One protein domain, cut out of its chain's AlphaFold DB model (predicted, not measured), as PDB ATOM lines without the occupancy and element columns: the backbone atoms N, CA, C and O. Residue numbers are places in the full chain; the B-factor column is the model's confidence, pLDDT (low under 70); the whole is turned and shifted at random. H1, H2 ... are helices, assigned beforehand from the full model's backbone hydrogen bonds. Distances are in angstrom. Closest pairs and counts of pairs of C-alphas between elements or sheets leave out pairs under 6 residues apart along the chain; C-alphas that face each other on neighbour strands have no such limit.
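Overview. This is residues 49 to 112 of the 112 residues of the protein "Endopeptidase S2P" of Cervus elaphus hippelaphus (UniProt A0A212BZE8). A lopsided helical hairpin: the short helix H2 is followed by the much longer H3, which folds back beside it, while the small H1 sits at the beginning of H2. Residues 100 to 112, of which 100 to 110 belong to H3, stick out past the body as a free arm. The printed part has 64 residues with three named helices, in the order H1, H2, H3, and no named strand; the class is all helix. The whole is loose, with a radius of gyration of the C-alphas of 14.9 A, and a rod spanning 53 by 21 by 15 A.

Arrangement. H1, residues 49 to 53, touches H2, residues 60 to 73, and H2 does so with residues 60 to 64 alone; the closest C-alphas, those of Ala 53 and Gly 61, are 4.4 A apart. H2 touches H3, residues 80 to 110, which does so with residues 83 to 91 alone; the closest C-alphas, those of Asn 66 and Gly 87, are 6.8 A apart. H2 and H3 form a helical hairpin, at a shallow tilt of 31 degrees, opposite ways. H1 and H3 are apart. In H1, H2 and H3 every O i to N i+4 pair is within hydrogen-bond range.

Along the chain. H1 begins at C-alpha 49, at (-54.842, 17.965, -47.196), and has 5 residues. H2 measures 19.8 A from its first to its last C-alpha, beginning at C-alpha 60, at (-49.968, 10.037, -45.093). H3 measures 44.7 A and ends at C-alpha 110, at (-64.500, 25.460, -24.439).

Size, cuts and confidence. The two C-alphas farthest apart, those of Gly 78 and Arg 112, are 52.7 A apart. Without residues 100 to 112, which stand free, the body spans 33 by 19 by 13 A. The links H1 to H2 and H2 to H3 are short, and the printed part has no cut. The mean pLDDT of the printed part is 87.4; residues 76 to 78 and residue 112 are under 70.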
ATOM      1  N   ALA A  49     -55.975  18.319 -46.347       93.00
ATOM      2  CA  ALA A  49     -54.842  17.965 -47.196       93.00
ATOM      3  C   ALA A  49     -53.504  18.387 -46.570       93.00
ATOM      4  O   ALA A  49     -52.557  17.602 -46.559       93.00
ATOM      5  N   ILE A  50     -53.438  19.598 -46.002       91.56
ATOM      6  CA  ILE A  50     -52.246  20.066 -45.284       91.56
ATOM      7  C   ILE A  50     -51.981  19.173 -44.074       91.56
ATOM      8  O   ILE A  50     -50.854  18.723 -43.906       91.56
ATOM      9  N   VAL A  51     -53.006  18.878 -43.266       90.69
ATOM     10  CA  VAL A  51     -52.869  18.005 -42.089       90.69
ATOM     11  C   VAL A  51     -52.334  16.629 -42.492       90.69
ATOM     12  O   VAL A  51     -51.346  16.194 -41.914       90.69
ATOM     13  N   ASN A  52     -52.896  15.994 -43.528       90.19
ATOM     14  CA  ASN A  52     -52.436  14.691 -44.030       90.19
ATOM     15  C   ASN A  52     -50.987  14.695 -44.530       90.19
ATOM     16  O   ASN A  52     -50.317  13.672 -44.421       90.19
ATOM     17  N   ALA A  53     -50.484  15.821 -45.041       89.94
ATOM     18  CA  ALA A  53     -49.104  15.940 -45.506       89.94
ATOM     19  C   ALA A  53     -48.076  16.129 -44.370       89.94
ATOM     20  O   ALA A  53     -46.881  15.932 -44.597       89.94
ATOM     21  N   VAL A  54     -48.500  16.514 -43.159       90.88
ATOM     22  CA  VAL A  54     -47.594  16.708 -42.012       90.88
ATOM     23  C   VAL A  54     -47.011  15.358 -41.565       90.88
ATOM     24  O   VAL A  54     -47.765  14.394 -41.417       90.88
ATOM     25  N   PRO A  55     -45.694  15.265 -41.287       86.31
ATOM     26  CA  PRO A  55     -45.067  14.040 -40.790       86.31
ATOM     27  C   PRO A  55     -45.514  13.748 -39.351       86.31
ATOM     28  O   PRO A  55     -44.910  14.199 -38.382       86.31
ATOM     29  N   CYS A  56     -46.603  12.999 -39.215       89.56
ATOM     30  CA  CYS A  56     -47.217  12.597 -37.954       89.56
ATOM     31  C   CYS A  56     -47.585  11.111 -38.034       89.56
ATOM     32  O   CYS A  56     -47.924  10.610 -39.108       89.56
ATOM     33  N   PHE A  57     -47.550  10.407 -36.900       85.38
ATOM     34  CA  PHE A  57     -48.006   9.020 -36.822       85.38
ATOM     35  C   PHE A  57     -49.439   8.862 -37.344       85.38
ATOM     36  O   PHE A  57     -50.314   9.664 -37.012       85.38
ATOM     37  N   ALA A  58     -49.660   7.798 -38.124       83.69
ATOM     38  CA  ALA A  58     -50.946   7.422 -38.721       83.69
ATOM     39  C   ALA A  58     -51.524   8.398 -39.772       83.69
ATOM     40  O   ALA A  58     -52.683   8.244 -40.157       83.69
ATOM     41  N   LEU A  59     -50.735   9.364 -40.261       88.25
ATOM     42  CA  LEU A  59     -51.085  10.217 -41.406       88.25
ATOM     43  C   LEU A  59     -50.228   9.867 -42.633       88.25
ATOM     44  O   LEU A  59     -49.153   9.275 -42.508       88.25
ATOM     45  N   ASP A  60     -50.680  10.275 -43.825       90.38
ATOM     46  CA  ASP A  60     -49.968  10.037 -45.093       90.38
ATOM     47  C   ASP A  60     -48.541  10.622 -45.090       90.38
ATOM     48  O   ASP A  60     -47.624  10.055 -45.689       90.38
ATOM     49  N   GLY A  61     -48.315  11.703 -44.337       88.88
ATOM     50  CA  GLY A  61     -47.010  12.327 -44.135       88.88
ATOM     51  C   GLY A  61     -45.941  11.395 -43.557       88.88
ATOM     52  O   GLY A  61     -44.757  11.612 -43.811       88.88
ATOM     53  N   GLN A  62     -46.324  10.327 -42.847       91.31
ATOM     54  CA  GLN A  62     -45.382   9.311 -42.370       91.31
ATOM     55  C   GLN A  62     -44.696   8.582 -43.531       91.31
ATOM     56  O   GLN A  62     -43.475   8.420 -43.545       91.31
ATOM     57  N   TRP A  63     -45.474   8.172 -44.530       90.31
ATOM     58  CA  TRP A  63     -44.960   7.463 -45.700       90.31
ATOM     59  C   TRP A  63     -44.195   8.394 -46.636       90.31
ATOM     60  O   TRP A  63     -43.181   7.988 -47.209       90.31
ATOM     61  N   ILE A  64     -44.644   9.649 -46.746       91.44
ATOM     62  CA  ILE A  64     -43.937  10.701 -47.487       91.44
ATOM     63  C   ILE A  64     -42.549  10.926 -46.878       91.44
ATOM     64  O   ILE A  64     -41.561  10.933 -47.611       91.44
ATOM     65  N   LEU A  65     -42.459  11.058 -45.550       90.88
ATOM     66  CA  LEU A  65     -41.187  11.234 -44.853       90.88
ATOM     67  C   LEU A  65     -40.266  10.030 -45.052       90.88
ATOM     68  O   LEU A  65     -39.108  10.221 -45.407       90.88
ATOM     69  N   ASN A  66     -40.769   8.807 -44.871       89.06
ATOM     70  CA  ASN A  66     -39.958   7.601 -45.054       89.06
ATOM     71  C   ASN A  66     -39.428   7.497 -46.488       89.06
ATOM     72  O   ASN A  66     -38.235   7.298 -46.685       89.06
ATOM     73  N   SER A  67     -40.276   7.753 -47.489       89.88
ATOM     74  CA  SER A  67     -39.857   7.770 -48.899       89.88
ATOM     75  C   SER A  67     -38.822   8.864 -49.182       89.88
ATOM     76  O   SER A  67     -37.891   8.664 -49.961       89.88
ATOM     77  N   PHE A  68     -38.959  10.028 -48.543       89.25
ATOM     78  CA  PHE A  68     -38.003  11.126 -48.666       89.25
ATOM     79  C   PHE A  68     -36.654  10.793 -48.015       89.25
ATOM     80  O   PHE A  68     -35.604  11.039 -48.614       89.25
ATOM     81  N   LEU A  69     -36.663  10.205 -46.815       87.94
ATOM     82  CA  LEU A  69     -35.461   9.734 -46.126       87.94
ATOM     83  C   LEU A  69     -34.786   8.604 -46.913       87.94
ATOM     84  O   LEU A  69     -33.565   8.601 -47.049       87.94
ATOM     85  N   ASP A  70     -35.555   7.697 -47.511       87.19
ATOM     86  CA  ASP A  70     -35.018   6.649 -48.377       87.19
ATOM     87  C   ASP A  70     -34.390   7.209 -49.653       87.19
ATOM     88  O   ASP A  70     -33.318   6.754 -50.043       87.19
ATOM     89  N   ALA A  71     -34.983   8.226 -50.279       86.44
ATOM     90  CA  ALA A  71     -34.412   8.842 -51.474       86.44
ATOM     91  C   ALA A  71     -33.134   9.653 -51.180       86.44
ATOM     92  O   ALA A  71     -32.215   9.677 -51.995       86.44
ATOM     93  N   THR A  72     -33.072  10.328 -50.028       84.31
ATOM     94  CA  THR A  72     -31.988  11.268 -49.699       84.31
ATOM     95  C   THR A  72     -30.875  10.635 -48.869       84.31
ATOM     96  O   THR A  72     -29.706  10.722 -49.250       84.31
ATOM     97  N   LEU A  73     -31.205   9.971 -47.756       78.25
ATOM     98  CA  LEU A  73     -30.207   9.414 -46.843       78.25
ATOM     99  C   LEU A  73     -29.606   8.114 -47.356       78.25
ATOM    100  O   LEU A  73     -28.441   7.892 -47.069       78.25
ATOM    101  N   THR A  74     -30.297   7.305 -48.163       74.88
ATOM    102  CA  THR A  74     -29.665   6.108 -48.765       74.88
ATOM    103  C   THR A  74     -28.450   6.477 -49.623       74.88
ATOM    104  O   THR A  74     -27.511   5.696 -49.741       74.88
ATOM    105  N   SER A  75     -28.420   7.692 -50.183       70.19
ATOM    106  CA  SER A  75     -27.267   8.185 -50.939       70.19
ATOM    107  C   SER A  75     -26.091   8.640 -50.059       70.19
ATOM    108  O   SER A  75     -24.998   8.827 -50.589       70.19
ATOM    109  N   VAL A  76     -26.299   8.872 -48.757       66.38
ATOM    110  CA  VAL A  76     -25.324   9.523 -47.855       66.38
ATOM    111  C   VAL A  76     -24.916   8.616 -46.688       66.38
ATOM    112  O   VAL A  76     -23.749   8.577 -46.313       66.38
ATOM    113  N   ILE A  77     -25.865   7.878 -46.116       65.56
ATOM    114  CA  ILE A  77     -25.733   7.021 -44.938       65.56
ATOM    115  C   ILE A  77     -26.289   5.645 -45.310       65.56
ATOM    116  O   ILE A  77     -27.481   5.484 -45.557       65.56
ATOM    117  N   GLY A  78     -25.410   4.641 -45.358       69.75
ATOM    118  CA  GLY A  78     -25.790   3.256 -45.662       69.75
ATOM    119  C   GLY A  78     -26.435   2.509 -44.490       69.75
ATOM    120  O   GLY A  78     -26.825   1.356 -44.655       69.75
ATOM    121  N   ASP A  79     -26.521   3.140 -43.318       78.75
ATOM    122  CA  ASP A  79     -27.048   2.524 -42.105       78.75
ATOM    123  C   ASP A  79     -28.553   2.797 -41.956       78.75
ATOM    124  O   ASP A  79     -28.986   3.947 -41.831       78.75
ATOM    125  N   ASN A  80     -29.354   1.731 -42.001       80.69
ATOM    126  CA  ASN A  80     -30.813   1.823 -41.942       80.69
ATOM    127  C   ASN A  80     -31.315   2.134 -40.526       80.69
ATOM    128  O   ASN A  80     -32.305   2.850 -40.388       80.69
ATOM    129  N   ASP A  81     -30.595   1.708 -39.484       83.25
ATOM    130  CA  ASP A  81     -31.019   1.917 -38.094       83.25
ATOM    131  C   ASP A  81     -31.024   3.411 -37.722       83.25
ATOM    132  O   ASP A  81     -31.918   3.910 -37.035       83.25
ATOM    133  N   VAL A  82     -30.045   4.168 -38.231       83.62
ATOM    134  CA  VAL A  82     -29.951   5.619 -38.007       83.62
ATOM    135  C   VAL A  82     -31.072   6.365 -38.739       83.62
ATOM    136  O   VAL A  82     -31.614   7.335 -38.205       83.62
ATOM    137  N   LYS A  83     -31.452   5.911 -39.940       83.75
ATOM    138  CA  LYS A  83     -32.552   6.499 -40.723       83.75
ATOM    139  C   LYS A  83     -33.890   6.327 -40.010       83.75
ATOM    140  O   LYS A  83     -34.628   7.304 -39.874       83.75
ATOM    141  N   ASP A  84     -34.155   5.126 -39.503       86.12
ATOM    142  CA  ASP A  84     -35.379   4.818 -38.763       86.12
ATOM    143  C   ASP A  84     -35.464   5.620 -37.461       86.12
ATOM    144  O   ASP A  84     -36.522   6.160 -37.128       86.12
ATOM    145  N   LEU A  85     -34.338   5.791 -36.760       88.81
ATOM    146  CA  LEU A  85     -34.281   6.610 -35.551       88.81
ATOM    147  C   LEU A  85     -34.586   8.090 -35.843       88.81
ATOM    148  O   LEU A  85     -35.363   8.716 -35.120       88.81
ATOM    149  N   ILE A  86     -34.015   8.651 -36.915       88.00
ATOM    150  CA  ILE A  86     -34.290  10.031 -37.346       88.00
ATOM    151  C   ILE A  86     -35.766  10.188 -37.728       88.00
ATOM    152  O   ILE A  86     -36.420  11.128 -37.268       88.00
ATOM    153  N   GLY A  87     -36.302   9.260 -38.526       89.75
ATOM    154  CA  GLY A  87     -37.713   9.241 -38.903       89.75
ATOM    155  C   GLY A  87     -38.621   9.219 -37.675       89.75
ATOM    156  O   GLY A  87     -39.528  10.044 -37.564       89.75
ATOM    157  N   PHE A  88     -38.318   8.365 -36.697       90.81
ATOM    158  CA  PHE A  88     -39.067   8.276 -35.446       90.81
ATOM    159  C   PHE A  88     -39.095   9.601 -34.669       90.81
ATOM    160  O   PHE A  88     -40.168  10.025 -34.238       90.81
ATOM    161  N   PHE A  89     -37.960  10.292 -34.519       92.44
ATOM    162  CA  PHE A  89     -37.920  11.584 -33.818       92.44
ATOM    163  C   PHE A  89     -38.733  12.671 -34.529       92.44
ATOM    164  O   PHE A  89     -39.426  13.448 -33.866       92.44
ATOM    165  N   ILE A  90     -38.679  12.717 -35.862       91.75
ATOM    166  CA  ILE A  90     -39.460  13.673 -36.656       91.75
ATOM    167  C   ILE A  90     -40.960  13.394 -36.495       91.75
ATOM    168  O   ILE A  90     -41.725  14.321 -36.223       91.75
ATOM    169  N   LEU A  91     -41.377  12.126 -36.590       93.38
ATOM    170  CA  LEU A  91     -42.778  11.721 -36.418       93.38
ATOM    171  C   LEU A  91     -43.290  12.011 -35.008       93.38
ATOM    172  O   LEU A  91     -44.387  12.543 -34.847       93.38
ATOM    173  N   LEU A  92     -42.484  11.717 -33.985       93.25
ATOM    174  CA  LEU A  92     -42.818  11.996 -32.591       93.25
ATOM    175  C   LEU A  92     -43.021  13.495 -32.355       93.25
ATOM    176  O   LEU A  92     -44.020  13.895 -31.752       93.25
ATOM    177  N   GLY A  93     -42.105  14.326 -32.859       93.19
ATOM    178  CA  GLY A  93     -42.215  15.781 -32.777       93.19
ATOM    179  C   GLY A  93     -43.462  16.312 -33.488       93.19
ATOM    180  O   GLY A  93     -44.202  17.112 -32.914       93.19
ATOM    181  N   GLY A  94     -43.736  15.827 -34.703       91.44
ATOM    182  CA  GLY A  94     -44.918  16.211 -35.477       91.44
ATOM    183  C   GLY A  94     -46.231  15.837 -34.788       91.44
ATOM    184  O   GLY A  94     -47.130  16.673 -34.674       91.44
ATOM    185  N   SER A  95     -46.329  14.622 -34.248       92.62
ATOM    186  CA  SER A  95     -47.506  14.169 -33.499       92.62
ATOM    187  C   SER A  95     -47.735  14.952 -32.212       92.62
ATOM    188  O   SER A  95     -48.873  15.319 -31.918       92.62
ATOM    189  N   LEU A  96     -46.672  15.253 -31.461       94.38
ATOM    190  CA  LEU A  96     -46.768  16.069 -30.250       94.38
ATOM    191  C   LEU A  96     -47.251  17.488 -30.560       94.38
ATOM    192  O   LEU A  96     -48.153  17.983 -29.886       94.38
ATOM    193  N   LEU A  97     -46.694  18.129 -31.592       92.94
ATOM    194  CA  LEU A  97     -47.111  19.468 -32.017       92.94
ATOM    195  C   LEU A  97     -48.573  19.493 -32.473       92.94
ATOM    196  O   LEU A  97     -49.319  20.398 -32.095       92.94
ATOM    197  N   LEU A  98     -49.002  18.496 -33.252       91.44
ATOM    198  CA  LEU A  98     -50.389  18.390 -33.698       91.44
ATOM    199  C   LEU A  98     -51.341  18.196 -32.511       91.44
ATOM    200  O   LEU A  98     -52.330  18.918 -32.395       91.44
ATOM    201  N   ALA A  99     -51.021  17.276 -31.596       92.94
ATOM    202  CA  ALA A  99     -51.823  17.024 -30.401       92.94
ATOM    203  C   ALA A  99     -51.912  18.264 -29.497       92.94
ATOM    204  O   ALA A  99     -52.996  18.606 -29.019       92.94
ATOM    205  N   ALA A 100     -50.803  18.984 -29.306       94.38
ATOM    206  CA  ALA A 100     -50.780  20.236 -28.556       94.38
ATOM    207  C   ALA A 100     -51.682  21.298 -29.206       94.38
ATOM    208  O   ALA A 100     -52.498  21.913 -28.527       94.38
ATOM    209  N   ASN A 101     -51.612  21.471 -30.527       92.62
ATOM    210  CA  ASN A 101     -52.455  22.443 -31.225       92.62
ATOM    211  C   ASN A 101     -53.945  22.089 -31.162       92.62
ATOM    212  O   ASN A 101     -54.773  22.968 -30.931       92.62
ATOM    213  N   VAL A 102     -54.298  20.813 -31.333       91.75
ATOM    214  CA  VAL A 102     -55.695  20.361 -31.244       91.75
ATOM    215  C   VAL A 102     -56.235  20.541 -29.824       91.75
ATOM    216  O   VAL A 102     -57.332  21.065 -29.651       91.75
ATOM    217  N   THR A 103     -55.466  20.158 -28.803       94.50
ATOM    218  CA  THR A 103     -55.881  20.307 -27.398       94.50
ATOM    219  C   THR A 103     -56.010  21.772 -26.991       94.50
ATOM    220  O   THR A 103     -57.025  22.139 -26.405       94.50
ATOM    221  N   LEU A 104     -55.051  22.630 -27.356       94.25
ATOM    222  CA  LEU A 104     -55.127  24.073 -27.111       94.25
ATOM    223  C   LEU A 104     -56.291  24.724 -27.865       94.25
ATOM    224  O   LEU A 104     -56.994  25.556 -27.295       94.25
ATOM    225  N   GLY A 105     -56.535  24.327 -29.117       92.25
ATOM    226  CA  GLY A 105     -57.662  24.813 -29.910       92.25
ATOM    227  C   GLY A 105     -59.012  24.444 -29.293       92.25
ATOM    228  O   GLY A 105     -59.875  25.305 -29.128       92.25
ATOM    229  N   LEU A 106     -59.183  23.185 -28.880       92.62
ATOM    230  CA  LEU A 106     -60.389  22.725 -28.182       92.62
ATOM    231  C   LEU A 106     -60.558  23.411 -26.824       92.62
ATOM    232  O   LEU A 106     -61.669  23.799 -26.456       92.62
ATOM    233  N   TRP A 107     -59.463  23.604 -26.090       95.50
ATOM    234  CA  TRP A 107     -59.496  24.306 -24.815       95.50
ATOM    235  C   TRP A 107     -59.918  25.766 -24.991       95.50
ATOM    236  O   TRP A 107     -60.798  26.233 -24.281       95.50
ATOM    237  N   MET A 108     -59.390  26.468 -25.995       95.00
ATOM    238  CA  MET A 108     -59.783  27.845 -26.303       95.00
ATOM    239  C   MET A 108     -61.271  27.970 -26.663       95.00
ATOM    240  O   MET A 108     -61.907  28.952 -26.289       95.00
ATOM    241  N   VAL A 109     -61.828  26.993 -27.386       92.56
ATOM    242  CA  VAL A 109     -63.253  26.986 -27.756       92.56
ATOM    243  C   VAL A 109     -64.153  26.700 -26.553       92.56
ATOM    244  O   VAL A 109     -65.228  27.276 -26.460       92.56
ATOM    245  N   THR A 110     -63.725  25.830 -25.638       88.69
ATOM    246  CA  THR A 110     -64.500  25.460 -24.439       88.69
ATOM    247  C   THR A 110     -64.343  26.441 -23.277       88.69
ATOM    248  O   THR A 110     -65.228  26.527 -22.432       88.69
ATOM    249  N   ALA A 111     -63.237  27.187 -23.223       79.81
ATOM    250  CA  ALA A 111     -62.981  28.223 -22.222       79.81
ATOM    251  C   ALA A 111     -63.682  29.564 -22.527       79.81
ATOM    252  O   ALA A 111     -63.492  30.529 -21.785       79.81
ATOM    253  N   ARG A 112     -64.460  29.640 -23.614       53.03
ATOM    254  CA  ARG A 112     -65.226  30.814 -24.041       53.03
ATOM    255  C   ARG A 112     -66.720  30.563 -23.887       53.03
ATOM    256  O   ARG A 112     -67.420  31.547 -23.567       53.03
TER     257      ARG A 112